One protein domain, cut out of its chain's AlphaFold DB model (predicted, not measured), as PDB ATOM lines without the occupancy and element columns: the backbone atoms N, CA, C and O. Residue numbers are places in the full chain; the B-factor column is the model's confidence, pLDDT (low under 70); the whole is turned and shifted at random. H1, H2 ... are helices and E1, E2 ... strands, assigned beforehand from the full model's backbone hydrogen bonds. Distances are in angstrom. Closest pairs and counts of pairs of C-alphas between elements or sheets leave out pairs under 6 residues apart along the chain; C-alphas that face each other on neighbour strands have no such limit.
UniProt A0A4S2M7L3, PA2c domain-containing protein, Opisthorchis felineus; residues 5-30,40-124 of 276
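What this domain is: This is residues 5 to 30 and 40 to 124 of the 276 residues of the protein "PA2c domain-containing protein" of Opisthorchis felineus (UniProt A0A4S2M7L3). One twisted five-stranded sheet has a helix, H1, slantwise over one face; residues 76 to 107, without named elements, cross the other face and pass round E5 to H1. The printed part has 111 residues, under half in named elements; five strands precede H1, in antiparallel sheet order E1 E2 E3 E4 E5. The class is mixed; the whole is compact, radius of gyration of the C-alphas 13.9 A, spanning 45 by 34 by 25 A.

How they stand to each other: E1, residues 5 to 15, and E2, 18 to 27, form a hairpin; N 7 and O 24, 2.9 A, are within hydrogen-bond range. So are N 21 and O 47, 2.8 A, between E2 and E3, 43 to 50. E3, E4, 59 to 64, and E5, 70 to 75, form a meander, each strand the antiparallel neighbour of the one before; N 46 and O 62, 2.9 A, and N 61 and O 74, 2.9 A, are within range. H1, 108 to 119, is on the sheet, two layers, at a height of 8.4 A; its closest C-alphas to E5 are Cys 115 and Cys 73, 5.6 A. Every O i to N i+4 pair in H1 is within range.

Where its parts are: E1, 29.7 A long, begins at C-alpha 5 (51.157, 5.236, 39.291). E2 spans 29.8 A, E3 23.1 A, E4 16.8 A, E5 14.2 A. H1, 16.4 A, ends at C-alpha 119 (40.122, -7.490, 60.262).

The domain as a whole: The farthest C-alphas, Ser 30 and Ser 54, are 47.6 A apart. Residues 31 to 39 are cut out, a C-alpha gap of 16.4 A. The link E5 to H1 is long. pLDDT is under 70 in 22 residues, among them 88 to 95.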
ATOM      1  N   ASN A   5      52.025   4.414  40.123       88.25
ATOM      2  CA  ASN A   5      51.157   5.236  39.291       88.25
ATOM      3  C   ASN A   5      49.723   5.016  39.767       88.25
ATOM      4  O   ASN A   5      49.315   3.870  39.944       88.25
ATOM      5  N   SER A   6      48.979   6.096  39.972       90.00
ATOM      6  CA  SER A   6      47.555   6.040  40.285       90.00
ATOM      7  C   SER A   6      46.742   6.542  39.101       90.00
ATOM      8  O   SER A   6      47.128   7.492  38.414       90.00
ATOM      9  N   ARG A   7      45.596   5.910  38.864       88.25
ATOM     10  CA  ARG A   7      44.629   6.337  37.857       88.25
ATOM     11  C   ARG A   7      43.239   6.334  38.467       88.25
ATOM     12  O   ARG A   7      42.791   5.330  39.015       88.25
ATOM     13  N   TYR A   8      42.552   7.460  38.348       88.25
ATOM     14  CA  TYR A   8      41.149   7.546  38.716       88.25
ATOM     15  C   TYR A   8      40.329   6.701  37.744       88.25
ATOM     16  O   TYR A   8      40.449   6.873  36.527       88.25
ATOM     17  N   LEU A   9      39.528   5.776  38.269       83.12
ATOM     18  CA  LEU A   9      38.675   4.925  37.448       83.12
ATOM     19  C   LEU A   9      37.255   5.470  37.391       83.12
ATOM     20  O   LEU A   9      36.740   5.687  36.296       83.12
ATOM     21  N   ALA A  10      36.623   5.697  38.545       83.06
ATOM     22  CA  ALA A  10      35.259   6.212  38.587       83.06
ATOM     23  C   ALA A  10      34.841   6.694  39.981       83.06
ATOM     24  O   ALA A  10      35.420   6.311  40.999       83.06
ATOM     25  N   LYS A  11      33.742   7.453  40.005       87.06
ATOM     26  CA  LYS A  11      32.871   7.643  41.164       87.06
ATOM     27  C   LYS A  11      31.472   7.191  40.772       87.06
ATOM     28  O   LYS A  11      30.960   7.616  39.740       87.06
ATOM     29  N   LEU A  12      30.881   6.325  41.580       80.44
ATOM     30  CA  LEU A  12      29.555   5.765  41.366       80.44
ATOM     31  C   LEU A  12      28.647   6.104  42.542       80.44
ATOM     32  O   LEU A  12      29.080   6.036  43.690       80.44
ATOM     33  N   ASN A  13      27.380   6.385  42.265       79.25
ATOM     34  CA  ASN A  13      26.367   6.560  43.299       79.25
ATOM     35  C   ASN A  13      25.619   5.230  43.421       79.25
ATOM     36  O   ASN A  13      24.919   4.837  42.491       79.25
ATOM     37  N   LEU A  14      25.809   4.515  44.532       73.25
ATOM     38  CA  LEU A  14      25.043   3.298  44.822       73.25
ATOM     39  C   LEU A  14      23.642   3.652  45.334       73.25
ATOM     40  O   LEU A  14      22.665   3.004  44.971       73.25
ATOM     41  N   THR A  15      23.561   4.688  46.168       73.12
ATOM     42  CA  THR A  15      22.329   5.339  46.633       73.12
ATOM     43  C   THR A  15      22.592   6.841  46.768       73.12
ATOM     44  O   THR A  15      23.740   7.271  46.640       73.12
ATOM     45  N   ASP A  16      21.565   7.639  47.073       70.81
ATOM     46  CA  ASP A  16      21.716   9.091  47.276       70.81
ATOM     47  C   ASP A  16      22.749   9.442  48.362       70.81
ATOM     48  O   ASP A  16      23.472  10.430  48.251       70.81
ATOM     49  N   ASP A  17      22.889   8.580  49.373       75.31
ATOM     50  CA  ASP A  17      23.808   8.780  50.495       75.31
ATOM     51  C   ASP A  17      25.070   7.917  50.419       75.31
ATOM     52  O   ASP A  17      25.943   8.041  51.278       75.31
ATOM     53  N   THR A  18      25.192   7.026  49.431       77.94
ATOM     54  CA  THR A  18      26.298   6.058  49.355       77.94
ATOM     55  C   THR A  18      27.013   6.129  48.018       77.94
ATOM     56  O   THR A  18      26.447   5.836  46.968       77.94
ATOM     57  N   HIS A  19      28.301   6.449  48.075       85.19
ATOM     58  CA  HIS A  19      29.141   6.648  46.906       85.19
ATOM     59  C   HIS A  19      30.339   5.704  46.941       85.19
ATOM     60  O   HIS A  19      30.980   5.548  47.980       85.19
ATOM     61  N   LEU A  20      30.660   5.113  45.795       87.88
ATOM     62  CA  LEU A  20      31.914   4.411  45.567       87.88
ATOM     63  C   LEU A  20      32.883   5.310  44.814       87.88
ATOM     64  O   LEU A  20      32.495   5.964  43.851       87.88
ATOM     65  N   ILE A  21      34.149   5.300  45.204       90.50
ATOM     66  CA  ILE A  21      35.249   5.906  44.459       90.50
ATOM     67  C   ILE A  21      36.281   4.817  44.205       90.50
ATOM     68  O   ILE A  21      36.673   4.103  45.125       90.50
ATOM     69  N   ILE A  22      36.700   4.670  42.953       90.38
ATOM     70  CA  ILE A  22      37.603   3.599  42.545       90.38
ATOM     71  C   ILE A  22      38.848   4.176  41.895       90.38
ATOM     72  O   ILE A  22      38.774   4.988  40.967       90.38
ATOM     73  N   TRP A  23      39.992   3.689  42.360       91.81
ATOM     74  CA  TRP A  23      41.308   3.989  41.814       91.81
ATOM     75  C   TRP A  23      42.002   2.707  41.376       91.81
ATOM     76  O   TRP A  23      41.859   1.670  42.025       91.81
ATOM     77  N   SER A  24      42.780   2.795  40.299       89.12
ATOM     78  CA  SER A  24      43.739   1.763  39.923       89.12
ATOM     79  C   SER A  24      45.156   2.182  40.285       89.12
ATOM     80  O   SER A  24      45.509   3.365  40.232       89.12
ATOM     81  N   PHE A  25      45.964   1.198  40.665       88.94
ATOM     82  CA  PHE A  25      47.367   1.371  40.997       88.94
ATOM     83  C   PHE A  25      48.220   0.374  40.226       88.94
ATOM     84  O   PHE A  25      48.015  -0.837  40.314       88.94
ATOM     85  N   SER A  26      49.233   0.890  39.532       84.88
ATOM     86  CA  SER A  26      50.264   0.083  38.877       84.88
ATOM     87  C   SER A  26      51.656   0.435  39.416       84.88
ATOM     88  O   SER A  26      51.949   1.612  39.670       84.88
ATOM     89  N   PRO A  27      52.548  -0.550  39.623       80.75
ATOM     90  CA  PRO A  27      53.921  -0.271  40.028       80.75
ATOM     91  C   PRO A  27      54.652   0.542  38.947       80.75
ATOM     92  O   PRO A  27      54.633   0.176  37.771       80.75
ATOM     93  N   ARG A  28      55.359   1.616  39.324       72.88
ATOM     94  CA  ARG A  28      56.281   2.308  38.406       72.88
ATOM     95  C   ARG A  28      57.468   1.397  38.113       72.88
ATOM     96  O   ARG A  28      58.300   1.165  38.990       72.88
ATOM     97  N   ARG A  29      57.559   0.894  36.880       65.44
ATOM     98  CA  ARG A  29      58.756   0.195  36.388       65.44
ATOM     99  C   ARG A  29      59.822   1.225  35.993       65.44
ATOM    100  O   ARG A  29      59.490   2.258  35.417       65.44
ATOM    101  N   SER A  30      61.088   0.951  36.316       51.41
ATOM    102  CA  SER A  30      62.229   1.709  35.776       51.41
ATOM    103  C   SER A  30      62.292   1.513  34.259       51.41
ATOM    104  O   SER A  30      62.024   0.410  33.785       51.41
ATOM    105  N   SER A  40      48.914  -7.703  33.450       47.81
ATOM    106  CA  SER A  40      48.844  -7.744  34.908       47.81
ATOM    107  C   SER A  40      47.842  -6.654  35.280       47.81
ATOM    108  O   SER A  40      48.104  -5.466  35.114       47.81
ATOM    109  N   SER A  41      46.617  -7.081  35.588       60.62
ATOM    110  CA  SER A  41      45.510  -6.195  35.947       60.62
ATOM    111  C   SER A  41      45.934  -5.308  37.118       60.62
ATOM    112  O   SER A  41      46.507  -5.809  38.078       60.62
ATOM    113  N   ASP A  42      45.670  -4.004  37.054       80.88
ATOM    114  CA  ASP A  42      46.048  -3.069  38.119       80.88
ATOM    115  C   ASP A  42      45.472  -3.496  39.486       80.88
ATOM    116  O   ASP A  42      44.389  -4.091  39.567       80.88
ATOM    117  N   TRP A  43      46.153  -3.122  40.577       89.38
ATOM    118  CA  TRP A  43      45.550  -3.138  41.912       89.38
ATOM    119  C   TRP A  43      44.381  -2.160  41.949       89.38
ATOM    120  O   TRP A  43      44.453  -1.088  41.349       89.38
ATOM    121  N   ILE A  44      43.336  -2.491  42.700       91.00
ATOM    122  CA  ILE A  44      42.137  -1.665  42.807       91.00
ATOM    123  C   ILE A  44      41.934  -1.226  44.251       91.00
ATOM    124  O   ILE A  44      41.841  -2.052  45.157       91.00
ATOM    125  N   GLN A  45      41.819   0.081  44.452       93.88
ATOM    126  CA  GLN A  45      41.300   0.668  45.683       93.88
ATOM    127  C   GLN A  45      39.821   0.979  45.476       93.88
ATOM    128  O   GLN A  45      39.461   1.653  44.510       93.88
ATOM    129  N   VAL A  46      38.979   0.507  46.393       92.81
ATOM    130  CA  VAL A  46      37.545   0.804  46.429       92.81
ATOM    131  C   VAL A  46      37.238   1.539  47.723       92.81
ATOM    132  O   VAL A  46      37.358   0.969  48.806       92.81
ATOM    133  N   ASP A  47      36.821   2.788  47.598       93.44
ATOM    134  CA  ASP A  47      36.405   3.633  48.709       93.44
ATOM    135  C   ASP A  47      34.888   3.733  48.733       93.44
ATOM    136  O   ASP A  47      34.277   4.152  47.755       93.44
ATOM    137  N   LEU A  48      34.285   3.382  49.859       91.25
ATOM    138  CA  LEU A  48      32.877   3.610  50.143       91.25
ATOM    139  C   LEU A  48      32.754   4.832  51.046       91.25
ATOM    140  O   LEU A  48      33.380   4.898  52.102       91.25
ATOM    141  N   LEU A  49      31.894   5.760  50.654       88.44
ATOM    142  CA  LEU A  49      31.506   6.928  51.428       88.44
ATOM    143  C   LEU A  49      30.012   6.850  51.695       88.44
ATOM    144  O   LEU A  49      29.227   6.823  50.750       88.44
ATOM    145  N   ARG A  50      29.628   6.828  52.970       83.38
ATOM    146  CA  ARG A  50      28.231   6.862  53.400       83.38
ATOM    147  C   ARG A  50      27.985   8.136  54.191       83.38
ATOM    148  O   ARG A  50      28.652   8.390  55.194       83.38
ATOM    149  N   ASN A  51      27.008   8.919  53.761       70.25
ATOM    150  CA  ASN A  51      26.504  10.034  54.544       70.25
ATOM    151  C   ASN A  51      25.732   9.442  55.734       70.25
ATOM    152  O   ASN A  51      24.660   8.868  55.560       70.25
ATOM    153  N   SER A  52      26.312   9.476  56.935       59.00
ATOM    154  CA  SER A  52      25.667   8.934  58.136       59.00
ATOM    155  C   SER A  52      25.286  10.054  59.087       59.00
ATOM    156  O   SER A  52      26.123  10.866  59.479       59.00
ATOM    157  N   PHE A  53      24.030  10.030  59.520       56.91
ATOM    158  CA  PHE A  53      23.512  10.901  60.573       56.91
ATOM    159  C   PHE A  53      23.635  10.271  61.977       56.91
ATOM    160  O   PHE A  53      23.274  10.917  62.956       56.91
ATOM    161  N   SER A  54      24.124   9.024  62.105       54.75
ATOM    162  CA  SER A  54      23.942   8.201  63.318       54.75
ATOM    163  C   SER A  54      25.216   7.657  63.989       54.75
ATOM    164  O   SER A  54      25.108   6.799  64.861       54.75
ATOM    165  N   GLY A  55      26.419   8.125  63.631       54.25
ATOM    166  CA  GLY A  55      27.667   7.767  64.337       54.25
ATOM    167  C   GLY A  55      28.257   6.370  64.048       54.25
ATOM    168  O   GLY A  55      29.219   5.974  64.702       54.25
ATOM    169  N   GLU A  56      27.713   5.634  63.075       59.19
ATOM    170  CA  GLU A  56      28.321   4.416  62.498       59.19
ATOM    171  C   GLU A  56      29.551   4.751  61.622       59.19
ATOM    172  O   GLU A  56      29.813   5.925  61.379       59.19
ATOM    173  N   PRO A  57      30.340   3.770  61.130       60.59
ATOM    174  CA  PRO A  57      31.405   4.052  60.177       60.59
ATOM    175  C   PRO A  57      30.874   4.741  58.918       60.59
ATOM    176  O   PRO A  57      30.028   4.198  58.207       60.59
ATOM    177  N   ASN A  58      31.414   5.922  58.628       78.88
ATOM    178  CA  ASN A  58      31.002   6.753  57.496       78.88
ATOM    179  C   ASN A  58      31.812   6.447  56.237       78.88
ATOM    180  O   ASN A  58      31.496   6.946  55.156       78.88
ATOM    181  N   SER A  59      32.877   5.650  56.358       89.81
ATOM    182  CA  SER A  59      33.682   5.262  55.208       89.81
ATOM    183  C   SER A  59      34.403   3.928  55.367       89.81
ATOM    184  O   SER A  59      34.667   3.449  56.473       89.81
ATOM    185  N   LEU A  60      34.724   3.322  54.229       92.31
ATOM    186  CA  LEU A  60      35.439   2.056  54.108       92.31
ATOM    187  C   LEU A  60      36.428   2.156  52.946       92.31
ATOM    188  O   LEU A  60      36.077   2.716  51.913       92.31
ATOM    189  N   ARG A  61      37.615   1.562  53.073       93.94
ATOM    190  CA  ARG A  61      38.549   1.357  51.956       93.94
ATOM    191  C   ARG A  61      38.904  -0.112  51.833       93.94
ATOM    192  O   ARG A  61      39.356  -0.702  52.810       93.94
ATOM    193  N   LEU A  62      38.749  -0.674  50.641       93.69
ATOM    194  CA  LEU A  62      39.176  -2.025  50.276       93.69
ATOM    195  C   LEU A  62      40.331  -1.949  49.278       93.69
ATOM    196  O   LEU A  62      40.306  -1.116  48.373       93.69
ATOM    197  N   TYR A  63      41.294  -2.861  49.398       92.56
ATOM    198  CA  TYR A  63      42.332  -3.078  48.392       92.56
ATOM    199  C   TYR A  63      42.213  -4.477  47.801       92.56
ATOM    200  O   TYR A  63      42.340  -5.474  48.516       92.56
ATOM    201  N   LEU A  64      42.008  -4.540  46.490       91.19
ATOM    202  CA  LEU A  64      42.006  -5.763  45.702       91.19
ATOM    203  C   LEU A  64      43.296  -5.825  44.881       91.19
ATOM    204  O   LEU A  64      43.691  -4.833  44.267       91.19
ATOM    205  N   ASP A  65      43.951  -6.981  44.859       88.44
ATOM    206  CA  ASP A  65      45.126  -7.185  44.009       88.44
ATOM    207  C   ASP A  65      44.754  -7.415  42.530       88.44
ATOM    208  O   ASP A  65      43.594  -7.345  42.107       88.44
ATOM    209  N   GLU A  66      45.772  -7.729  41.735       84.06
ATOM    210  CA  GLU A  66      45.670  -8.040  40.304       84.06
ATOM    211  C   GLU A  66      44.773  -9.256  40.015       84.06
ATOM    212  O   GLU A  66      44.218  -9.383  38.928       84.06
ATOM    213  N   SER A  67      44.603 -10.147  40.997       83.25
ATOM    214  CA  SER A  67      43.717 -11.317  40.937       83.25
ATOM    215  C   SER A  67      42.351 -11.056  41.583       83.25
ATOM    216  O   SER A  67      41.587 -11.994  41.812       83.25
ATOM    217  N   ARG A  68      42.044  -9.791  41.900       87.94
ATOM    218  CA  ARG A  68      40.815  -9.347  42.573       87.94
ATOM    219  C   ARG A  68      40.580 -10.024  43.923       87.94
ATOM    220  O   ARG A  68      39.447 -10.285  44.333       87.94
ATOM    221  N   MET A  69      41.670 -10.270  44.639       87.56
ATOM    222  CA  MET A  69      41.673 -10.799  45.998       87.56
ATOM    223  C   MET A  69      41.815  -9.662  47.004       87.56
ATOM    224  O   MET A  69      42.694  -8.814  46.856       87.56
ATOM    225  N   LEU A  70      40.994  -9.668  48.053       89.94
ATOM    226  CA  LEU A  70      41.070  -8.695  49.139       89.94
ATOM    227  C   LEU A  70      42.389  -8.854  49.903       89.94
ATOM    228  O   LEU A  70      42.676  -9.913  50.463       89.94
ATOM    229  N   LYS A  71      43.205  -7.796  49.914       89.56
ATOM    230  CA  LYS A  71      44.503  -7.759  50.608       89.56
ATOM    231  C   LYS A  71      44.498  -6.915  51.859       89.56
ATOM    232  O   LYS A  71      45.237  -7.223  52.789       89.56
ATOM    233  N   ASP A  72      43.687  -5.870  51.876       89.88
ATOM    234  CA  ASP A  72      43.555  -5.002  53.030       89.88
ATOM    235  C   ASP A  72      42.174  -4.343  53.038       89.88
ATOM    236  O   ASP A  72      41.557  -4.137  51.988       89.88
ATOM    237  N   CYS A  73      41.692  -4.035  54.236       90.44
ATOM    238  CA  CYS A  73      40.482  -3.264  54.436       90.44
ATOM    239  C   CYS A  73      40.602  -2.356  55.661       90.44
ATOM    240  O   CYS A  73      41.000  -2.797  56.742       90.44
ATOM    241  N   LEU A  74      40.179  -1.102  55.512       90.94
ATOM    242  CA  LEU A  74      40.226  -0.073  56.542       90.94
ATOM    243  C   LEU A  74      38.828   0.507  56.768       90.94
ATOM    244  O   LEU A  74      38.160   0.910  55.817       90.94
ATOM    245  N   ILE A  75      38.409   0.579  58.031       90.00
ATOM    246  CA  ILE A  75      37.156   1.216  58.454       90.00
ATOM    247  C   ILE A  75      37.496   2.638  58.902       90.00
ATOM    248  O   ILE A  75      38.394   2.809  59.720       90.00
ATOM    249  N   ASN A  76      36.780   3.635  58.377       90.06
ATOM    250  CA  ASN A  76      37.033   5.063  58.595       90.06
ATOM    251  C   ASN A  76      38.495   5.498  58.352       90.06
ATOM    252  O   ASN A  76      39.105   6.093  59.241       90.06
ATOM    253  N   PRO A  77      39.095   5.179  57.191       91.19
ATOM    254  CA  PRO A  77      40.457   5.603  56.895       91.19
ATOM    255  C   PRO A  77      40.543   7.109  56.615       91.19
ATOM    256  O   PRO A  77      39.623   7.709  56.058       91.19
ATOM    257  N   ASP A  78      41.709   7.688  56.891       88.56
ATOM    258  CA  ASP A  78      42.055   9.027  56.418       88.56
ATOM    259  C   ASP A  78      42.242   9.061  54.889       88.56
ATOM    260  O   ASP A  78      42.590   8.061  54.244       88.56
ATOM    261  N   GLY A  79      42.050  10.246  54.302       88.81
ATOM    262  CA  GLY A  79      42.258  10.474  52.869       88.81
ATOM    263  C   GLY A  79      41.314   9.660  51.984       88.81
ATOM    264  O   GLY A  79      41.713   9.224  50.907       88.81
ATOM    265  N   ILE A  80      40.098   9.379  52.454       90.69
ATOM    266  CA  ILE A  80      39.061   8.694  51.678       90.69
ATOM    267  C   ILE A  80      38.749   9.466  50.383       90.69
ATOM    268  O   ILE A  80      38.678  10.691  50.382       90.69
ATOM    269  N   GLY A  81      38.591   8.752  49.270       89.19
ATOM    270  CA  GLY A  81      38.383   9.327  47.940       89.19
ATOM    271  C   GLY A  81      39.667   9.708  47.201       89.19
ATOM    272  O   GLY A  81      39.644   9.766  45.971       89.19
ATOM    273  N   GLU A  82      40.784   9.881  47.905       93.38
ATOM    274  CA  GLU A  82      42.097  10.153  47.312       93.38
ATOM    275  C   GLU A  82      42.852   8.859  46.963       93.38
ATOM    276  O   GLU A  82      42.629   7.817  47.596       93.38
ATOM    277  N   PRO A  83      43.782   8.890  45.987       93.62
ATOM    278  CA  PRO A  83      44.608   7.736  45.675       93.62
ATOM    279  C   PRO A  83      45.640   7.514  46.785       93.62
ATOM    280  O   PRO A  83      46.655   8.211  46.856       93.62
ATOM    281  N   VAL A  84      45.424   6.500  47.620       93.12
ATOM    282  CA  VAL A  84      46.364   6.092  48.663       93.12
ATOM    283  C   VAL A  84      46.997   4.760  48.259       93.12
ATOM    284  O   VAL A  84      46.325   3.734  48.273       93.12
ATOM    285  N   PRO A  85      48.286   4.731  47.875       88.31
ATOM    286  CA  PRO A  85      48.914   3.493  47.436       88.31
ATOM    287  C   PRO A  85      48.880   2.398  48.515       88.31
ATOM    288  O   PRO A  85      49.105   2.693  49.696       88.31
ATOM    289  N   PRO A  86      48.671   1.127  48.129       82.56
ATOM    290  CA  PRO A  86      48.647   0.026  49.079       82.56
ATOM    291  C   PRO A  86      50.016  -0.136  49.749       82.56
ATOM    292  O   PRO A  86      51.076   0.002  49.128       82.56
ATOM    293  N   LYS A  87      50.010  -0.476  51.042       78.06
ATOM    294  CA  LYS A  87      51.243  -0.798  51.768       78.06
ATOM    295  C   LYS A  87      51.764  -2.144  51.259       78.06
ATOM    296  O   LYS A  87      51.189  -3.183  51.547       78.06
ATOM    297  N   THR A  88      52.896  -2.153  50.555       66.00
ATOM    298  CA  THR A  88      53.512  -3.379  49.997       66.00
ATOM    299  C   THR A  88      54.189  -4.283  51.035       66.00
ATOM    300  O   THR A  88      54.923  -5.201  50.677       66.00
ATOM    301  N   TYR A  89      53.984  -4.036  52.329       52.44
ATOM    302  CA  TYR A  89      54.642  -4.765  53.407       52.44
ATOM    303  C   TYR A  89      53.652  -5.691  54.105       52.44
ATOM    304  O   TYR A  89      52.948  -5.279  55.018       52.44
ATOM    305  N   THR A  90      53.623  -6.957  53.702       47.53
ATOM    306  CA  THR A  90      54.091  -8.088  54.522       47.53
ATOM    307  C   THR A  90      53.662  -9.401  53.879       47.53
ATOM    308  O   THR A  90      52.509  -9.605  53.513       47.53
ATOM    309  N   SER A  91      54.623 -10.315  53.789       48.72
ATOM    310  CA  SER A  91      54.370 -11.742  53.655       48.72
ATOM    311  C   SER A  91      53.550 -12.202  54.868       48.72
ATOM    312  O   SER A  91      54.104 -12.554  55.906       48.72
ATOM    313  N   LEU A  92      52.223 -12.127  54.783       51.94
ATOM    314  CA  LEU A  92      51.333 -12.889  55.647       51.94
ATOM    315  C   LEU A  92      50.656 -13.942  54.778       51.94
ATOM    316  O   LEU A  92      49.571 -13.740  54.242       51.94
ATOM    317  N   SER A  93      51.275 -15.116  54.728       50.28
ATOM    318  CA  SER A  93      50.680 -16.385  54.291       50.28
ATOM    319  C   SER A  93      49.456 -16.822  55.127       50.28
ATOM    320  O   SER A  93      49.029 -17.969  55.054       50.28
ATOM    321  N   THR A  94      48.893 -15.923  55.940       58.00
ATOM    322  CA  THR A  94      47.801 -16.148  56.893       58.00
ATOM    323  C   THR A  94      46.598 -15.226  56.674       58.00
ATOM    324  O   THR A  94      45.656 -15.280  57.465       58.00
ATOM    325  N   LEU A  95      46.598 -14.378  55.636       64.38
ATOM    326  CA  LEU A  95      45.412 -13.586  55.298       64.38
ATOM    327  C   LEU A  95      44.291 -14.482  54.730       64.38
ATOM    328  O   LEU A  95      44.583 -15.449  54.021       64.38
ATOM    329  N   PRO A  96      43.013 -14.174  55.025       70.62
ATOM    330  CA  PRO A  96      41.870 -14.862  54.434       70.62
ATOM    331  C   PRO A  96      41.921 -14.797  52.904       70.62
ATOM    332  O   PRO A  96      42.160 -13.732  52.334       70.62
ATOM    333  N   ASN A  97      41.643 -15.915  52.233       79.62
ATOM    334  CA  ASN A  97      41.553 -15.954  50.776       79.62
ATOM    335  C   ASN A  97      40.168 -15.469  50.314       79.62
ATOM    336  O   ASN A  97      39.347 -16.282  49.905       79.62
ATOM    337  N   VAL A  98      39.900 -14.164  50.438       85.62
ATOM    338  CA  VAL A  98      38.600 -13.565  50.093       85.62
ATOM    339  C   VAL A  98      38.655 -12.952  48.702       85.62
ATOM    340  O   VAL A  98      39.311 -11.933  48.485       85.62
ATOM    341  N   SER A  99      37.977 -13.584  47.749       87.69
ATOM    342  CA  SER A  99      37.822 -13.038  46.397       87.69
ATOM    343  C   SER A  99      36.737 -11.962  46.374       87.69
ATOM    344  O   SER A  99      35.777 -12.016  47.144       87.69
ATOM    345  N   VAL A 100      36.844 -11.003  45.452       86.94
ATOM    346  CA  VAL A 100      35.776 -10.027  45.200       86.94
ATOM    347  C   VAL A 100      34.435 -10.710  44.905       86.94
ATOM    348  O   VAL A 100      33.397 -10.232  45.347       86.94
ATOM    349  N   HIS A 101      34.448 -11.893  44.280       83.94
ATOM    350  CA  HIS A 101      33.256 -12.705  44.010       83.94
ATOM    351  C   HIS A 101      32.661 -13.386  45.257       83.94
ATOM    352  O   HIS A 101      31.875 -14.318  45.128       83.94
ATOM    353  N   GLU A 102      33.065 -13.016  46.470       79.88
ATOM    354  CA  GLU A 102      32.487 -13.546  47.712       79.88
ATOM    355  C   GLU A 102      31.575 -12.548  48.424       79.88
ATOM    356  O   GLU A 102      30.904 -12.919  49.388       79.88
ATOM    357  N   PHE A 103      31.524 -11.297  47.962       83.25
ATOM    358  CA  PHE A 103      30.717 -10.248  48.572       83.25
ATOM    359  C   PHE A 103      30.089  -9.321  47.530       83.25
ATOM    360  O   PHE A 103      30.529  -9.218  46.382       83.25
ATOM    361  N   ASN A 104      29.022  -8.641  47.948       82.75
ATOM    362  CA  ASN A 104      28.270  -7.748  47.088       82.75
ATOM    363  C   ASN A 104      28.874  -6.333  47.129       82.75
ATOM    364  O   ASN A 104      28.673  -5.596  48.093       82.75
ATOM    365  N   VAL A 105      29.556  -5.928  46.056       81.94
ATOM    366  CA  VAL A 105      30.115  -4.571  45.917       81.94
ATOM    367  C   VAL A 105      29.047  -3.496  45.644       81.94
ATOM    368  O   VAL A 105      29.332  -2.314  45.800       81.94
ATOM    369  N   TYR A 106      27.805  -3.879  45.315       77.94
ATOM    370  CA  TYR A 106      26.644  -2.976  45.256       77.94
ATOM    371  C   TYR A 106      26.101  -2.610  46.649       77.94
ATOM    372  O   TYR A 106      25.250  -1.733  46.766       77.94
ATOM    373  N   SER A 107      26.551  -3.280  47.719       79.44
ATOM    374  CA  SER A 107      26.019  -3.102  49.074       79.44
ATOM    375  C   SER A 107      27.106  -2.666  50.051       79.44
ATOM    376  O   SER A 107      27.998  -3.438  50.411       79.44
ATOM    377  N   GLY A 108      26.985  -1.432  50.544       80.31
ATOM    378  CA  GLY A 108      27.864  -0.905  51.589       80.31
ATOM    379  C   GLY A 108      27.903  -1.781  52.842       80.31
ATOM    380  O   GLY A 108      28.977  -2.041  53.383       80.31
ATOM    381  N   ASP A 109      26.751  -2.317  53.250       80.19
ATOM    382  CA  ASP A 109      26.647  -3.207  54.410       80.19
ATOM    383  C   ASP A 109      27.359  -4.552  54.165       80.19
ATOM    384  O   ASP A 109      28.024  -5.073  55.065       80.19
ATOM    385  N   SER A 110      27.295  -5.097  52.940       84.88
ATOM    386  CA  SER A 110      28.041  -6.308  52.565       84.88
ATOM    387  C   SER A 110      29.552  -6.078  52.622       84.88
ATOM    388  O   SER A 110      30.271  -6.882  53.221       84.88
ATOM    389  N   MET A 111      30.027  -4.956  52.074       86.81
ATOM    390  CA  MET A 111      31.442  -4.576  52.118       86.81
ATOM    391  C   MET A 111      31.939  -4.328  53.552       86.81
ATOM    392  O   MET A 111      33.029  -4.761  53.928       86.81
ATOM    393  N   LEU A 112      31.129  -3.690  54.400       85.56
ATOM    394  CA  LEU A 112      31.468  -3.487  55.808       85.56
ATOM    395  C   LEU A 112      31.535  -4.816  56.574       85.56
ATOM    396  O   LEU A 112      32.441  -5.021  57.383       85.56
ATOM    397  N   SER A 113      30.600  -5.732  56.308       85.88
ATOM    398  CA  SER A 113      30.578  -7.061  56.924       85.88
ATOM    399  C   SER A 113      31.836  -7.866  56.583       85.88
ATOM    400  O   SER A 113      32.511  -8.352  57.496       85.88
ATOM    401  N   ILE A 114      32.211  -7.942  55.298       86.25
ATOM    402  CA  ILE A 114      33.416  -8.677  54.881       86.25
ATOM    403  C   ILE A 114      34.688  -8.032  55.435       86.25
ATOM    404  O   ILE A 114      35.593  -8.743  55.862       86.25
ATOM    405  N   CYS A 115      34.732  -6.702  55.532       88.12
ATOM    406  CA  CYS A 115      35.851  -5.994  56.142       88.12
ATOM    407  C   CYS A 115      36.023  -6.324  57.625       88.12
ATOM    408  O   CYS A 115      37.127  -6.645  58.062       88.12
ATOM    409  N   ARG A 116      34.929  -6.292  58.401       87.00
ATOM    410  CA  ARG A 116      34.945  -6.658  59.826       87.00
ATOM    411  C   ARG A 116      35.441  -8.096  60.007       87.00
ATOM    412  O   ARG A 116      36.285  -8.336  60.865       87.00
ATOM    413  N   MET A 117      34.990  -9.025  59.157       83.44
ATOM    414  CA  MET A 117      35.492 -10.407  59.158       83.44
ATOM    415  C   MET A 117      36.974 -10.508  58.770       83.44
ATOM    416  O   MET A 117      37.702 -11.306  59.354       83.44
ATOM    417  N   PHE A 118      37.437  -9.708  57.808       83.19
ATOM    418  CA  PHE A 118      38.834  -9.698  57.368       83.19
ATOM    419  C   PHE A 118      39.782  -9.141  58.445       83.19
ATOM    420  O   PHE A 118      40.883  -9.662  58.635       83.19
ATOM    421  N   GLN A 119      39.352  -8.108  59.178       81.31
ATOM    422  CA  GLN A 119      40.122  -7.490  60.262       81.31
ATOM    423  C   GLN A 119      40.177  -8.359  61.526       81.31
ATOM    424  O   GLN A 119      41.223  -8.429  62.178       81.31
ATOM    425  N   ASP A 120      39.090  -9.054  61.868       77.31
ATOM    426  CA  ASP A 120      39.015  -9.933  63.038       77.31
ATOM    427  C   ASP A 120      39.709 -11.286  62.792       77.31
ATOM    428  O   ASP A 120      39.083 -12.339  62.850       77.31
ATOM    429  N   LYS A 121      41.034 -11.291  62.558       63.59
ATOM    430  CA  LYS A 121      41.895 -12.481  62.303       63.59
ATOM    431  C   LYS A 121      41.610 -13.725  63.187       63.59
ATOM    432  O   LYS A 121      42.086 -14.820  62.885       63.59
ATOM    433  N   THR A 122      40.869 -13.587  64.288       50.75
ATOM    434  CA  THR A 122      40.471 -14.629  65.237       50.75
ATOM    435  C   THR A 122      39.296 -15.523  64.793       50.75
ATOM    436  O   THR A 122      39.230 -16.680  65.230       50.75
ATOM    437  N   THR A 123      38.399 -15.081  63.897       48.75
ATOM    438  CA  THR A 123      37.228 -15.888  63.481       48.75
ATOM    439  C   THR A 123      37.613 -17.064  62.571       48.75
ATOM    440  O   THR A 123      36.996 -18.132  62.646       48.75
ATOM    441  N   LEU A 124      38.700 -16.944  61.793       48.88
ATOM    442  CA  LEU A 124      39.211 -18.037  60.951       48.88
ATOM    443  C   LEU A 124      39.744 -19.219  61.774       48.88
ATOM    444  O   LEU A 124      39.383 -20.366  61.509       48.88
TER     445      LEU A 124